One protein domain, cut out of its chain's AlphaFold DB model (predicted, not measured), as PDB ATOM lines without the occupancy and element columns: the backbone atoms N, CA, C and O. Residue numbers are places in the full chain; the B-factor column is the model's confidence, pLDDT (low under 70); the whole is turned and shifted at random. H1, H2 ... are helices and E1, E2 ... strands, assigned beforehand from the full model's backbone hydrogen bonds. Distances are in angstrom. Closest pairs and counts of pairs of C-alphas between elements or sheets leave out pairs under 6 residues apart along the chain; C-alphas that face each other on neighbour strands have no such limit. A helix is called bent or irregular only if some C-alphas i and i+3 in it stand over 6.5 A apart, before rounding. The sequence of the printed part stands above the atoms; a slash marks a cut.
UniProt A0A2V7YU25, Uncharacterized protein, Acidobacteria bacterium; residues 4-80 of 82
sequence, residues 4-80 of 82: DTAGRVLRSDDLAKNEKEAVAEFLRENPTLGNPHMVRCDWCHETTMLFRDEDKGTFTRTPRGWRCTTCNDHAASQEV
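AT A GLANCE: This is residues 4 to 80 of the 82 residues of an uncharacterized protein of Acidobacteria bacterium (UniProt A0A2V7YU25). A five-stranded sheet, curled like part of a barrel and folded back so that E2 and E1 face E4 and E3, makes one end; a helical pair, H1 and H2, makes the other. H1 sits between H2 and edge strand E2, grazing the sheet, while H2 is off it. The 77 printed residues run H1 H2 E1 E2 E3 E4 E5, a mixed class, with the antiparallel order E2 E1 E5 E4 E3. The whole is compact, with a radius of gyration of the C-alphas of 12.8 A and spans of 36 by 27 by 17 A.

IN THESE COORDINATES: H1, residues 4 to 10, begins at C-alpha 4 (157.972, 173.430, 110.675). H2, residues 17 to 29, is 18.6 A long. E1 is residues 37 to 41, E2 47 to 50, E3 59 to 62 and E4 65 to 68. E5, residues 74 to 79, is 16.3 A long and ends at C-alpha 79 (171.700, 168.629, 100.852).

HOW THE PARTS SIT: H1 touches H2, through H2 residues 19 to 23 alone, closest at the C-alphas of Ala 6 and Val 23, 5.9 A, at a steep tilt of 46 degrees, opposite ways. H1 only grazes the sheet with residues 6 to 10; the C-alphas of Leu 10 and Met 49 in E2 are 6.6 A apart. Hairpin E1 and E2 has N 39 and O 48 at 2.8 A, within hydrogen-bond range. E1 and E5 have N 38 and O 78 at 2.8 A. E3, E4 and E5 form a meander, each strand the antiparallel neighbour of the one before, with N 62 and O 65 at 2.8 A, and N 75 and O 66 at 3.0 A. In the folded sheet, bent back into two leaves, E5 is the hinge. In H1 and H2 every O i to N i+4 pair is within range.

THE WHOLE: The C-alphas of Asn 18 and Asn 72, the farthest apart, are 36.4 A apart. The printed part has no cut, and no link is long. Residues 13 to 18, of which 17 and 18 belong to H2, stand free. The mean pLDDT of the printed part is 79.4; residues 4 to 17 and 19 to 20 are under 70.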
ATOM      1  N   ASP A   4     157.532 173.210 109.294       59.59
ATOM      2  CA  ASP A   4     157.972 173.430 110.675       59.59
ATOM      3  C   ASP A   4     158.073 172.123 111.454       59.59
ATOM      4  O   ASP A   4     158.976 171.980 112.272       59.59
ATOM      5  N   THR A   5     157.163 171.175 111.208       62.09
ATOM      6  CA  THR A   5     157.178 169.858 111.853       62.09
ATOM      7  C   THR A   5     158.359 169.049 111.337       62.09
ATOM      8  O   THR A   5     159.178 168.619 112.142       62.09
ATOM      9  N   ALA A   6     158.521 168.945 110.012       64.62
ATOM     10  CA  ALA A   6     159.683 168.291 109.402       64.62
ATOM     11  C   ALA A   6     160.995 168.930 109.882       64.62
ATOM     12  O   ALA A   6     161.906 168.244 110.326       64.62
ATOM     13  N   GLY A   7     161.067 170.259 109.891       63.72
ATOM     14  CA  GLY A   7     162.237 170.990 110.347       63.72
ATOM     15  C   GLY A   7     162.484 170.892 111.857       63.72
ATOM     16  O   GLY A   7     163.633 170.974 112.267       63.72
ATOM     17  N   ARG A   8     161.462 170.764 112.712       64.50
ATOM     18  CA  ARG A   8     161.649 170.531 114.160       64.50
ATOM     19  C   ARG A   8     162.194 169.140 114.425       64.50
ATOM     20  O   ARG A   8     163.121 169.011 115.209       64.50
ATOM     21  N   VAL A   9     161.628 168.150 113.743       64.06
ATOM     22  CA  VAL A   9     162.061 166.762 113.837       64.06
ATOM     23  C   VAL A   9     163.516 166.676 113.381       64.06
ATOM     24  O   VAL A   9     164.367 166.314 114.175       64.06
ATOM     25  N   LEU A  10     163.844 167.170 112.184       65.75
ATOM     26  CA  LEU A  10     165.207 167.180 111.640       65.75
ATOM     27  C   LEU A  10     166.244 167.882 112.527       65.75
ATOM     28  O   LEU A  10     167.368 167.412 112.631       65.75
ATOM     29  N   ARG A  11     165.890 169.000 113.166       68.94
ATOM     30  CA  ARG A  11     166.809 169.754 114.040       68.94
ATOM     31  C   ARG A  11     167.023 169.101 115.412       68.94
ATOM     32  O   ARG A  11     167.805 169.629 116.192       68.94
ATOM     33  N   SER A  12     166.317 168.013 115.719       64.50
ATOM     34  CA  SER A  12     166.537 167.242 116.938       64.50
ATOM     35  C   SER A  12     167.705 166.277 116.739       64.50
ATOM     36  O   SER A  12     167.640 165.392 115.883       64.50
ATOM     37  N   ASP A  13     168.754 166.419 117.550       57.06
ATOM     38  CA  ASP A  13     169.892 165.489 117.560       57.06
ATOM     39  C   ASP A  13     169.495 164.084 118.071       57.06
ATOM     40  O   ASP A  13     170.125 163.092 117.703       57.06
ATOM     41  N   ASP A  14     168.386 163.981 118.819       56.12
ATOM     42  CA  ASP A  14     167.835 162.745 119.408       56.12
ATOM     43  C   ASP A  14     166.728 162.089 118.564       56.12
ATOM     44  O   ASP A  14     165.860 161.372 119.061       56.12
ATOM     45  N   LEU A  15     166.731 162.348 117.261       61.31
ATOM     46  CA  LEU A  15     165.759 161.798 116.325       61.31
ATOM     47  C   LEU A  15     165.785 160.259 116.315       61.31
ATOM     48  O   LEU A  15     166.754 159.644 115.843       61.31
ATOM     49  N   ALA A  16     164.698 159.628 116.764       65.56
ATOM     50  CA  ALA A  16     164.568 158.181 116.700       65.56
ATOM     51  C   ALA A  16     164.500 157.712 115.230       65.56
ATOM     52  O   ALA A  16     164.084 158.442 114.326       65.56
ATOM     53  N   LYS A  17     164.954 156.482 114.946       69.19
ATOM     54  CA  LYS A  17     165.077 155.971 113.564       69.19
ATOM     55  C   LYS A  17     163.749 156.031 112.788       69.19
ATOM     56  O   LYS A  17     163.737 156.411 111.622       69.19
ATOM     57  N   ASN A  18     162.648 155.704 113.457       71.50
ATOM     58  CA  ASN A  18     161.286 155.770 112.925       71.50
ATOM     59  C   ASN A  18     160.854 157.197 112.551       71.50
ATOM     60  O   ASN A  18     160.150 157.392 111.567       71.50
ATOM     61  N   GLU A  19     161.289 158.204 113.302       68.50
ATOM     62  CA  GLU A  19     160.963 159.602 113.015       68.50
ATOM     63  C   GLU A  19     161.751 160.126 111.805       68.50
ATOM     64  O   GLU A  19     161.212 160.884 110.998       68.50
ATOM     65  N   LYS A  20     162.999 159.668 111.616       68.50
ATOM     66  CA  LYS A  20     163.774 159.945 110.392       68.50
ATOM     67  C   LYS A  20     163.099 159.349 109.156       68.50
ATOM     68  O   LYS A  20     163.003 160.023 108.134       68.50
ATOM     69  N   GLU A  21     162.621 158.109 109.256       73.19
ATOM     70  CA  GLU A  21     161.896 157.427 108.175       73.19
ATOM     71  C   GLU A  21     160.565 158.123 107.854       73.19
ATOM     72  O   GLU A  21     160.281 158.362 106.682       73.19
ATOM     73  N   ALA A  22     159.810 158.549 108.869       75.44
ATOM     74  CA  ALA A  22     158.565 159.290 108.672       75.44
ATOM     75  C   ALA A  22     158.791 160.644 107.977       75.44
ATOM     76  O   ALA A  22     158.040 161.012 107.076       75.44
ATOM     77  N   VAL A  23     159.841 161.389 108.347       74.88
ATOM     78  CA  VAL A  23     160.180 162.649 107.664       74.88
ATOM     79  C   VAL A  23     160.664 162.404 106.236       74.88
ATOM     80  O   VAL A  23     160.307 163.161 105.336       74.88
ATOM     81  N   ALA A  24     161.446 161.350 106.011       75.62
ATOM     82  CA  ALA A  24     161.896 160.960 104.682       75.62
ATOM     83  C   ALA A  24     160.723 160.641 103.750       75.62
ATOM     84  O   ALA A  24     160.643 161.175 102.646       75.62
ATOM     85  N   GLU A  25     159.803 159.788 104.202       79.56
ATOM     86  CA  GLU A  25     158.593 159.429 103.465       79.56
ATOM     87  C   GLU A  25     157.740 160.666 103.181       79.56
ATOM     88  O   GLU A  25     157.392 160.930 102.032       79.56
ATOM     89  N   PHE A  26     157.552 161.511 104.192       77.44
ATOM     90  CA  PHE A  26     156.828 162.765 104.058       77.44
ATOM     91  C   PHE A  26     157.433 163.711 103.002       77.44
ATOM     92  O   PHE A  26     156.709 164.316 102.206       77.44
ATOM     93  N   LEU A  27     158.763 163.848 102.963       75.88
ATOM     94  CA  LEU A  27     159.458 164.662 101.959       75.88
ATOM     95  C   LEU A  27     159.371 164.053 100.554       75.88
ATOM     96  O   LEU A  27     159.243 164.803  99.586       75.88
ATOM     97  N   ARG A  28     159.381 162.717 100.426       77.00
ATOM     98  CA  ARG A  28     159.165 162.035  99.136       77.00
ATOM     99  C   ARG A  28     157.752 162.261  98.599       77.00
ATOM    100  O   ARG A  28     157.595 162.460  97.398       77.00
ATOM    101  N   GLU A  29     156.746 162.270  99.471       80.38
ATOM    102  CA  GLU A  29     155.350 162.541  99.097       80.38
ATOM    103  C   GLU A  29     155.098 164.010  98.725       80.38
ATOM    104  O   GLU A  29     154.146 164.316  98.008       80.38
ATOM    105  N   ASN A  30     155.960 164.929  99.172       73.94
ATOM    106  CA  ASN A  30     155.794 166.371  98.988       73.94
ATOM    107  C   ASN A  30     157.019 167.009  98.299       73.94
ATOM    108  O   ASN A  30     157.687 167.870  98.883       73.94
ATOM    109  N   PRO A  31     157.311 166.655  97.030       74.12
ATOM    110  CA  PRO A  31     158.526 167.083  96.331       74.12
ATOM    111  C   PRO A  31     158.635 168.604  96.150       74.12
ATOM    112  O   PRO A  31     159.733 169.141  96.010       74.12
ATOM    113  N   THR A  32     157.513 169.330  96.201       77.50
ATOM    114  CA  THR A  32     157.479 170.799  96.143       77.50
ATOM    115  C   THR A  32     158.128 171.468  97.354       77.50
ATOM    116  O   THR A  32     158.468 172.646  97.279       77.50
ATOM    117  N   LEU A  33     158.312 170.748  98.466       72.75
ATOM    118  CA  LEU A  33     158.994 171.262  99.658       72.75
ATOM    119  C   LEU A  33     160.519 171.290  99.495       72.75
ATOM    120  O   LEU A  33     161.188 172.026 100.225       72.75
ATOM    121  N   GLY A  34     161.062 170.531  98.540       77.12
ATOM    122  CA  GLY A  34     162.498 170.363  98.347       77.12
ATOM    123  C   GLY A  34     163.179 169.592  99.481       77.12
ATOM    124  O   GLY A  34     162.580 169.281 100.510       77.12
ATOM    125  N   ASN A  35     164.464 169.294  99.290       81.38
ATOM    126  CA  ASN A  35     165.266 168.621 100.305       81.38
ATOM    127  C   ASN A  35     165.790 169.628 101.342       81.38
ATOM    128  O   ASN A  35     166.177 170.746 100.980       81.38
ATOM    129  N   PRO A  36     165.831 169.250 102.630       84.25
ATOM    130  CA  PRO A  36     166.492 170.049 103.643       84.25
ATOM    131  C   PRO A  36     168.009 170.032 103.418       84.25
ATOM    132  O   PRO A  36     168.596 169.059 102.945       84.25
ATOM    133  N   HIS A  37     168.654 171.125 103.792       86.50
ATOM    134  CA  HIS A  37     170.095 171.280 103.803       86.50
ATOM    135  C   HIS A  37     170.581 171.362 105.245       86.50
ATOM    136  O   HIS A  37     170.080 172.161 106.030       86.50
ATOM    137  N   MET A  38     171.592 170.571 105.585       87.56
ATOM    138  CA  MET A  38     172.359 170.752 106.809       87.56
ATOM    139  C   MET A  38     173.349 171.891 106.575       87.56
ATOM    140  O   MET A  38     174.274 171.753 105.774       87.56
ATOM    141  N   VAL A  39     173.114 173.029 107.221       88.50
ATOM    142  CA  VAL A  39     173.928 174.243 107.121       88.50
ATOM    143  C   VAL A  39     174.811 174.334 108.357       88.50
ATOM    144  O   VAL A  39     174.310 174.203 109.470       88.50
ATOM    145  N   ARG A  40     176.111 174.557 108.168       91.00
ATOM    146  CA  ARG A  40     177.092 174.704 109.245       91.00
ATOM    147  C   ARG A  40     177.953 175.937 109.007       91.00
ATOM    148  O   ARG A  40     178.496 176.098 107.920       91.00
ATOM    149  N   CYS A  41     178.107 176.789 110.019       91.19
ATOM    150  CA  CYS A  41     179.052 177.903 109.952       91.19
ATOM    151  C   CYS A  41     180.496 177.388 110.002       91.19
ATOM    152  O   CYS A  41     180.839 176.572 110.863       91.19
ATOM    153  N   ASP A  42     181.356 177.907 109.129       89.00
ATOM    154  CA  ASP A  42     182.765 177.509 109.101       89.00
ATOM    155  C   ASP A  42     183.533 178.032 110.330       89.00
ATOM    156  O   ASP A  42     184.459 177.371 110.793       89.00
ATOM    157  N   TRP A  43     183.090 179.152 110.917       91.50
ATOM    158  CA  TRP A  43     183.720 179.786 112.078       91.50
ATOM    159  C   TRP A  43     183.199 179.290 113.433       91.50
ATOM    160  O   TRP A  43     183.947 178.690 114.198       91.50
ATOM    161  N   CYS A  44     181.921 179.526 113.765       91.00
ATOM    162  CA  CYS A  44     181.374 179.127 115.073       91.00
ATOM    163  C   CYS A  44     180.934 177.662 115.139       91.00
ATOM    164  O   CYS A  44     180.543 177.197 116.206       91.00
ATOM    165  N   HIS A  45     180.951 176.949 114.009       88.94
ATOM    166  CA  HIS A  45     180.491 175.562 113.888       88.94
ATOM    167  C   HIS A  45     179.030 175.317 114.280       88.94
ATOM    168  O   HIS A  45     178.597 174.164 114.332       88.94
ATOM    169  N   GLU A  46     178.252 176.381 114.480       87.88
ATOM    170  CA  GLU A  46     176.813 176.281 114.654       87.88
ATOM    171  C   GLU A  46     176.214 175.577 113.442       87.88
ATOM    172  O   GLU A  46     176.631 175.808 112.303       87.88
ATOM    173  N   THR A  47     175.286 174.664 113.697       86.19
ATOM    174  CA  THR A  47     174.705 173.805 112.674       86.19
ATOM    175  C   THR A  47     173.192 173.850 112.781       86.19
ATOM    176  O   THR A  47     172.632 173.869 113.873       86.19
ATOM    177  N   THR A  48     172.504 173.902 111.648       85.25
ATOM    178  CA  THR A  48     171.042 173.888 111.590       85.25
ATOM    179  C   THR A  48     170.588 173.286 110.269       85.25
ATOM    180  O   THR A  48     171.176 173.541 109.222       85.25
ATOM    181  N   MET A  49     169.508 172.505 110.301       84.50
ATOM    182  CA  MET A  49     168.828 172.091 109.075       84.50
ATOM    183  C   MET A  49     167.822 173.142 108.605       84.50
ATOM    184  O   MET A  49     166.945 173.557 109.369       84.50
ATOM    185  N   LEU A  50     167.942 173.553 107.344       84.56
ATOM    186  CA  LEU A  50     167.108 174.562 106.687       84.56
ATOM    187  C   LEU A  50     166.691 174.087 105.306       84.56
ATOM    188  O   LEU A  50     167.480 173.470 104.593       84.56
ATOM    189  N   PHE A  51     165.474 174.416 104.888       83.81
ATOM    190  CA  PHE A  51     165.135 174.323 103.468       83.81
ATOM    191  C   PHE A  51     165.793 175.471 102.687       83.81
ATOM    192  O   PHE A  51     166.200 176.482 103.255       83.81
ATOM    193  N   ARG A  52     165.940 175.313 101.367       77.25
ATOM    194  CA  ARG A  52     166.696 176.250 100.510       77.25
ATOM    195  C   ARG A  52     166.161 177.691 100.522       77.25
ATOM    196  O   ARG A  52     166.908 178.612 100.203       77.25
ATOM    197  N   ASP A  53     164.887 177.852 100.841       78.19
ATOM    198  CA  ASP A  53     164.134 179.104 100.921       78.19
ATOM    199  C   ASP A  53     163.851 179.552 102.367       78.19
ATOM    200  O   ASP A  53     163.108 180.508 102.572       78.19
ATOM    201  N   GLU A  54     164.423 178.881 103.371       76.25
ATOM    202  CA  GLU A  54     164.287 179.277 104.773       76.25
ATOM    203  C   GLU A  54     165.449 180.160 105.227       76.25
ATOM    204  O   GLU A  54     166.594 179.723 105.258       76.25
ATOM    205  N   ASP A  55     165.138 181.358 105.714       77.31
ATOM    206  CA  ASP A  55     166.036 182.113 106.585       77.31
ATOM    207  C   ASP A  55     165.599 181.868 108.032       77.31
ATOM    208  O   ASP A  55     164.484 182.229 108.425       77.31
ATOM    209  N   LYS A  56     166.432 181.203 108.839       70.94
ATOM    210  CA  LYS A  56     166.064 180.872 110.222       70.94
ATOM    211  C   LYS A  56     167.265 180.900 111.151       70.94
ATOM    212  O   LYS A  56     168.328 180.362 110.848       70.94
ATOM    213  N   GLY A  57     167.039 181.480 112.328       74.94
ATOM    214  CA  GLY A  57     168.049 181.596 113.371       74.94
ATOM    215  C   GLY A  57     169.215 182.464 112.915       74.94
ATOM    216  O   GLY A  57     169.034 183.621 112.543       74.94
ATOM    217  N   THR A  58     170.409 181.885 112.955       81.19
ATOM    218  CA  THR A  58     171.682 182.552 112.679       81.19
ATOM    219  C   THR A  58     172.134 182.397 111.230       81.19
ATOM    220  O   THR A  58     173.245 182.801 110.910       81.19
ATOM    221  N   PHE A  59     171.312 181.840 110.331       88.38
ATOM    222  CA  PHE A  59     171.675 181.626 108.928       88.38
ATOM    223  C   PHE A  59     170.710 182.308 107.960       88.38
ATOM    224  O   PHE A  59     169.489 182.224 108.102       88.38
ATOM    225  N   THR A  60     171.283 182.937 106.934       89.44
ATOM    226  CA  THR A  60     170.549 183.594 105.846       89.44
ATOM    227  C   THR A  60     171.092 183.149 104.495       89.44
ATOM    228  O   THR A  60     172.313 183.039 104.301       89.44
ATOM    229  N   ARG A  61     170.198 182.911 103.532       87.25
ATOM    230  CA  ARG A  61     170.578 182.573 102.163       87.25
ATOM    231  C   ARG A  61     170.967 183.834 101.395       87.25
ATOM    232  O   ARG A  61     170.198 184.770 101.226       87.25
ATOM    233  N   THR A  62     172.181 183.840 100.860       85.94
ATOM    234  CA  THR A  62     172.687 184.886  99.958       85.94
ATOM    235  C   THR A  62     172.832 184.330  98.539       85.94
ATOM    236  O   THR A  62     172.868 183.109  98.375       85.94
ATOM    237  N   PRO A  63     173.021 185.161  97.498       84.56
ATOM    238  CA  PRO A  63     173.315 184.662  96.152       84.56
ATOM    239  C   PRO A  63     174.559 183.757  96.076       84.56
ATOM    240  O   PRO A  63     174.638 182.891  95.211       84.56
ATOM    241  N   ARG A  64     175.523 183.924  96.996       83.12
ATOM    242  CA  ARG A  64     176.802 183.189  97.006       83.12
ATOM    243  C   ARG A  64     176.804 181.925  97.865       83.12
ATOM    244  O   ARG A  64     177.767 181.175  97.815       83.12
ATOM    245  N   GLY A  65     175.765 181.683  98.656       85.81
ATOM    246  CA  GLY A  65     175.765 180.581  99.620       85.81
ATOM    247  C   GLY A  65     174.956 180.910 100.862       85.81
ATOM    248  O   GLY A  65     174.190 181.878 100.878       85.81
ATOM    249  N   TRP A  66     175.148 180.117 101.903       90.00
ATOM    250  CA  TRP A  66     174.661 180.440 103.234       90.00
ATOM    251  C   TRP A  66     175.658 181.339 103.954       90.00
ATOM    252  O   TRP A  66     176.872 181.221 103.763       90.00
ATOM    253  N   ARG A  67     175.133 182.253 104.765       91.62
ATOM    254  CA  ARG A  67     175.930 183.118 105.630       91.62
ATOM    255  C   ARG A  67     175.428 183.002 107.056       91.62
ATOM    256  O   ARG A  67     174.221 183.074 107.279       91.62
ATOM    257  N   CYS A  68     176.349 182.851 107.997       91.69
ATOM    258  CA  CYS A  68     176.051 182.988 109.411       91.69
ATOM    259  C   CYS A  68     175.944 184.479 109.754       91.69
ATOM    260  O   CYS A  68     176.905 185.224 109.574       91.69
ATOM    261  N   THR A  69     174.793 184.938 110.234       89.69
ATOM    262  CA  THR A  69     174.548 186.329 110.634       89.69
ATOM    263  C   THR A  69     175.247 186.686 111.944       89.69
ATOM    264  O   THR A  69     175.664 187.830 112.103       89.69
ATOM    265  N   THR A  70     175.462 185.715 112.838       88.12
ATOM    266  CA  THR A  70     176.184 185.907 114.108       88.12
ATOM    267  C   THR A  70     177.666 186.191 113.884       88.12
ATOM    268  O   THR A  70     178.211 187.146 114.431       88.12
ATOM    269  N   CYS A  71     178.330 185.368 113.072       88.62
ATOM    270  CA  CYS A  71     179.766 185.501 112.801       88.62
ATOM    271  C   CYS A  71     180.061 186.349 111.566       88.62
ATOM    272  O   CYS A  71     181.214 186.669 111.295       88.62
ATOM    273  N   ASN A  72     179.018 186.706 110.813       89.38
ATOM    274  CA  ASN A  72     179.106 187.373 109.522       89.38
ATOM    275  C   ASN A  72     179.983 186.620 108.499       89.38
ATOM    276  O   ASN A  72     180.489 187.230 107.552       89.38
ATOM    277  N   ASP A  73     180.119 185.302 108.659       90.50
ATOM    278  CA  ASP A  73     181.011 184.436 107.882       90.50
ATOM    279  C   ASP A  73     180.233 183.431 107.016       90.50
ATOM    280  O   ASP A  73     179.013 183.271 107.147       90.50
ATOM    281  N   HIS A  74     180.934 182.773 106.100       90.06
ATOM    282  CA  HIS A  74     180.395 181.738 105.237       90.06
ATOM    283  C   HIS A  74     179.928 180.511 106.031       90.06
ATOM    284  O   HIS A  74     180.402 180.190 107.125       90.06
ATOM    285  N   ALA A  75     178.925 179.849 105.466       90.50
ATOM    286  CA  ALA A  75     178.424 178.591 105.973       90.50
ATOM    287  C   ALA A  75     178.383 177.561 104.845       90.50
ATOM    288  O   ALA A  75     177.812 177.803 103.773       90.50
ATOM    289  N   ALA A  76     178.977 176.403 105.107       90.06
ATOM    290  CA  ALA A  76     178.843 175.231 104.269       90.06
ATOM    291  C   ALA A  76     177.414 174.685 104.365       90.06
ATOM    292  O   ALA A  76     176.761 174.762 105.407       90.06
ATOM    293  N   SER A  77     176.918 174.106 103.274       89.44
ATOM    294  CA  SER A  77     175.629 173.420 103.282       89.44
ATOM    295  C   SER A  77     175.689 172.124 102.506       89.44
ATOM    296  O   SER A  77     176.159 172.115 101.368       89.44
ATOM    297  N   GLN A  78     175.127 171.072 103.082       86.81
ATOM    298  CA  GLN A  78     174.975 169.778 102.437       86.81
ATOM    299  C   GLN A  78     173.491 169.447 102.304       86.81
ATOM    300  O   GLN A  78     172.755 169.469 103.284       86.81
ATOM    301  N   GLU A  79     173.045 169.161 101.083       85.19
ATOM    302  CA  GLU A  79     171.700 168.629 100.852       85.19
ATOM    303  C   GLU A  79     171.579 167.243 101.495       85.19
ATOM    304  O   GLU A  79     172.408 166.364 101.248       85.19
ATOM    305  N   VAL A  80     170.550 167.055 102.314       80.56
ATOM    306  CA  VAL A  80     170.240 165.770 102.934       80.56
ATOM    307  C   VAL A  80     169.255 165.039 102.031       80.56
ATOM    308  O   VAL A  80     168.150 165.518 101.781       80.56
TER     309      VAL A  80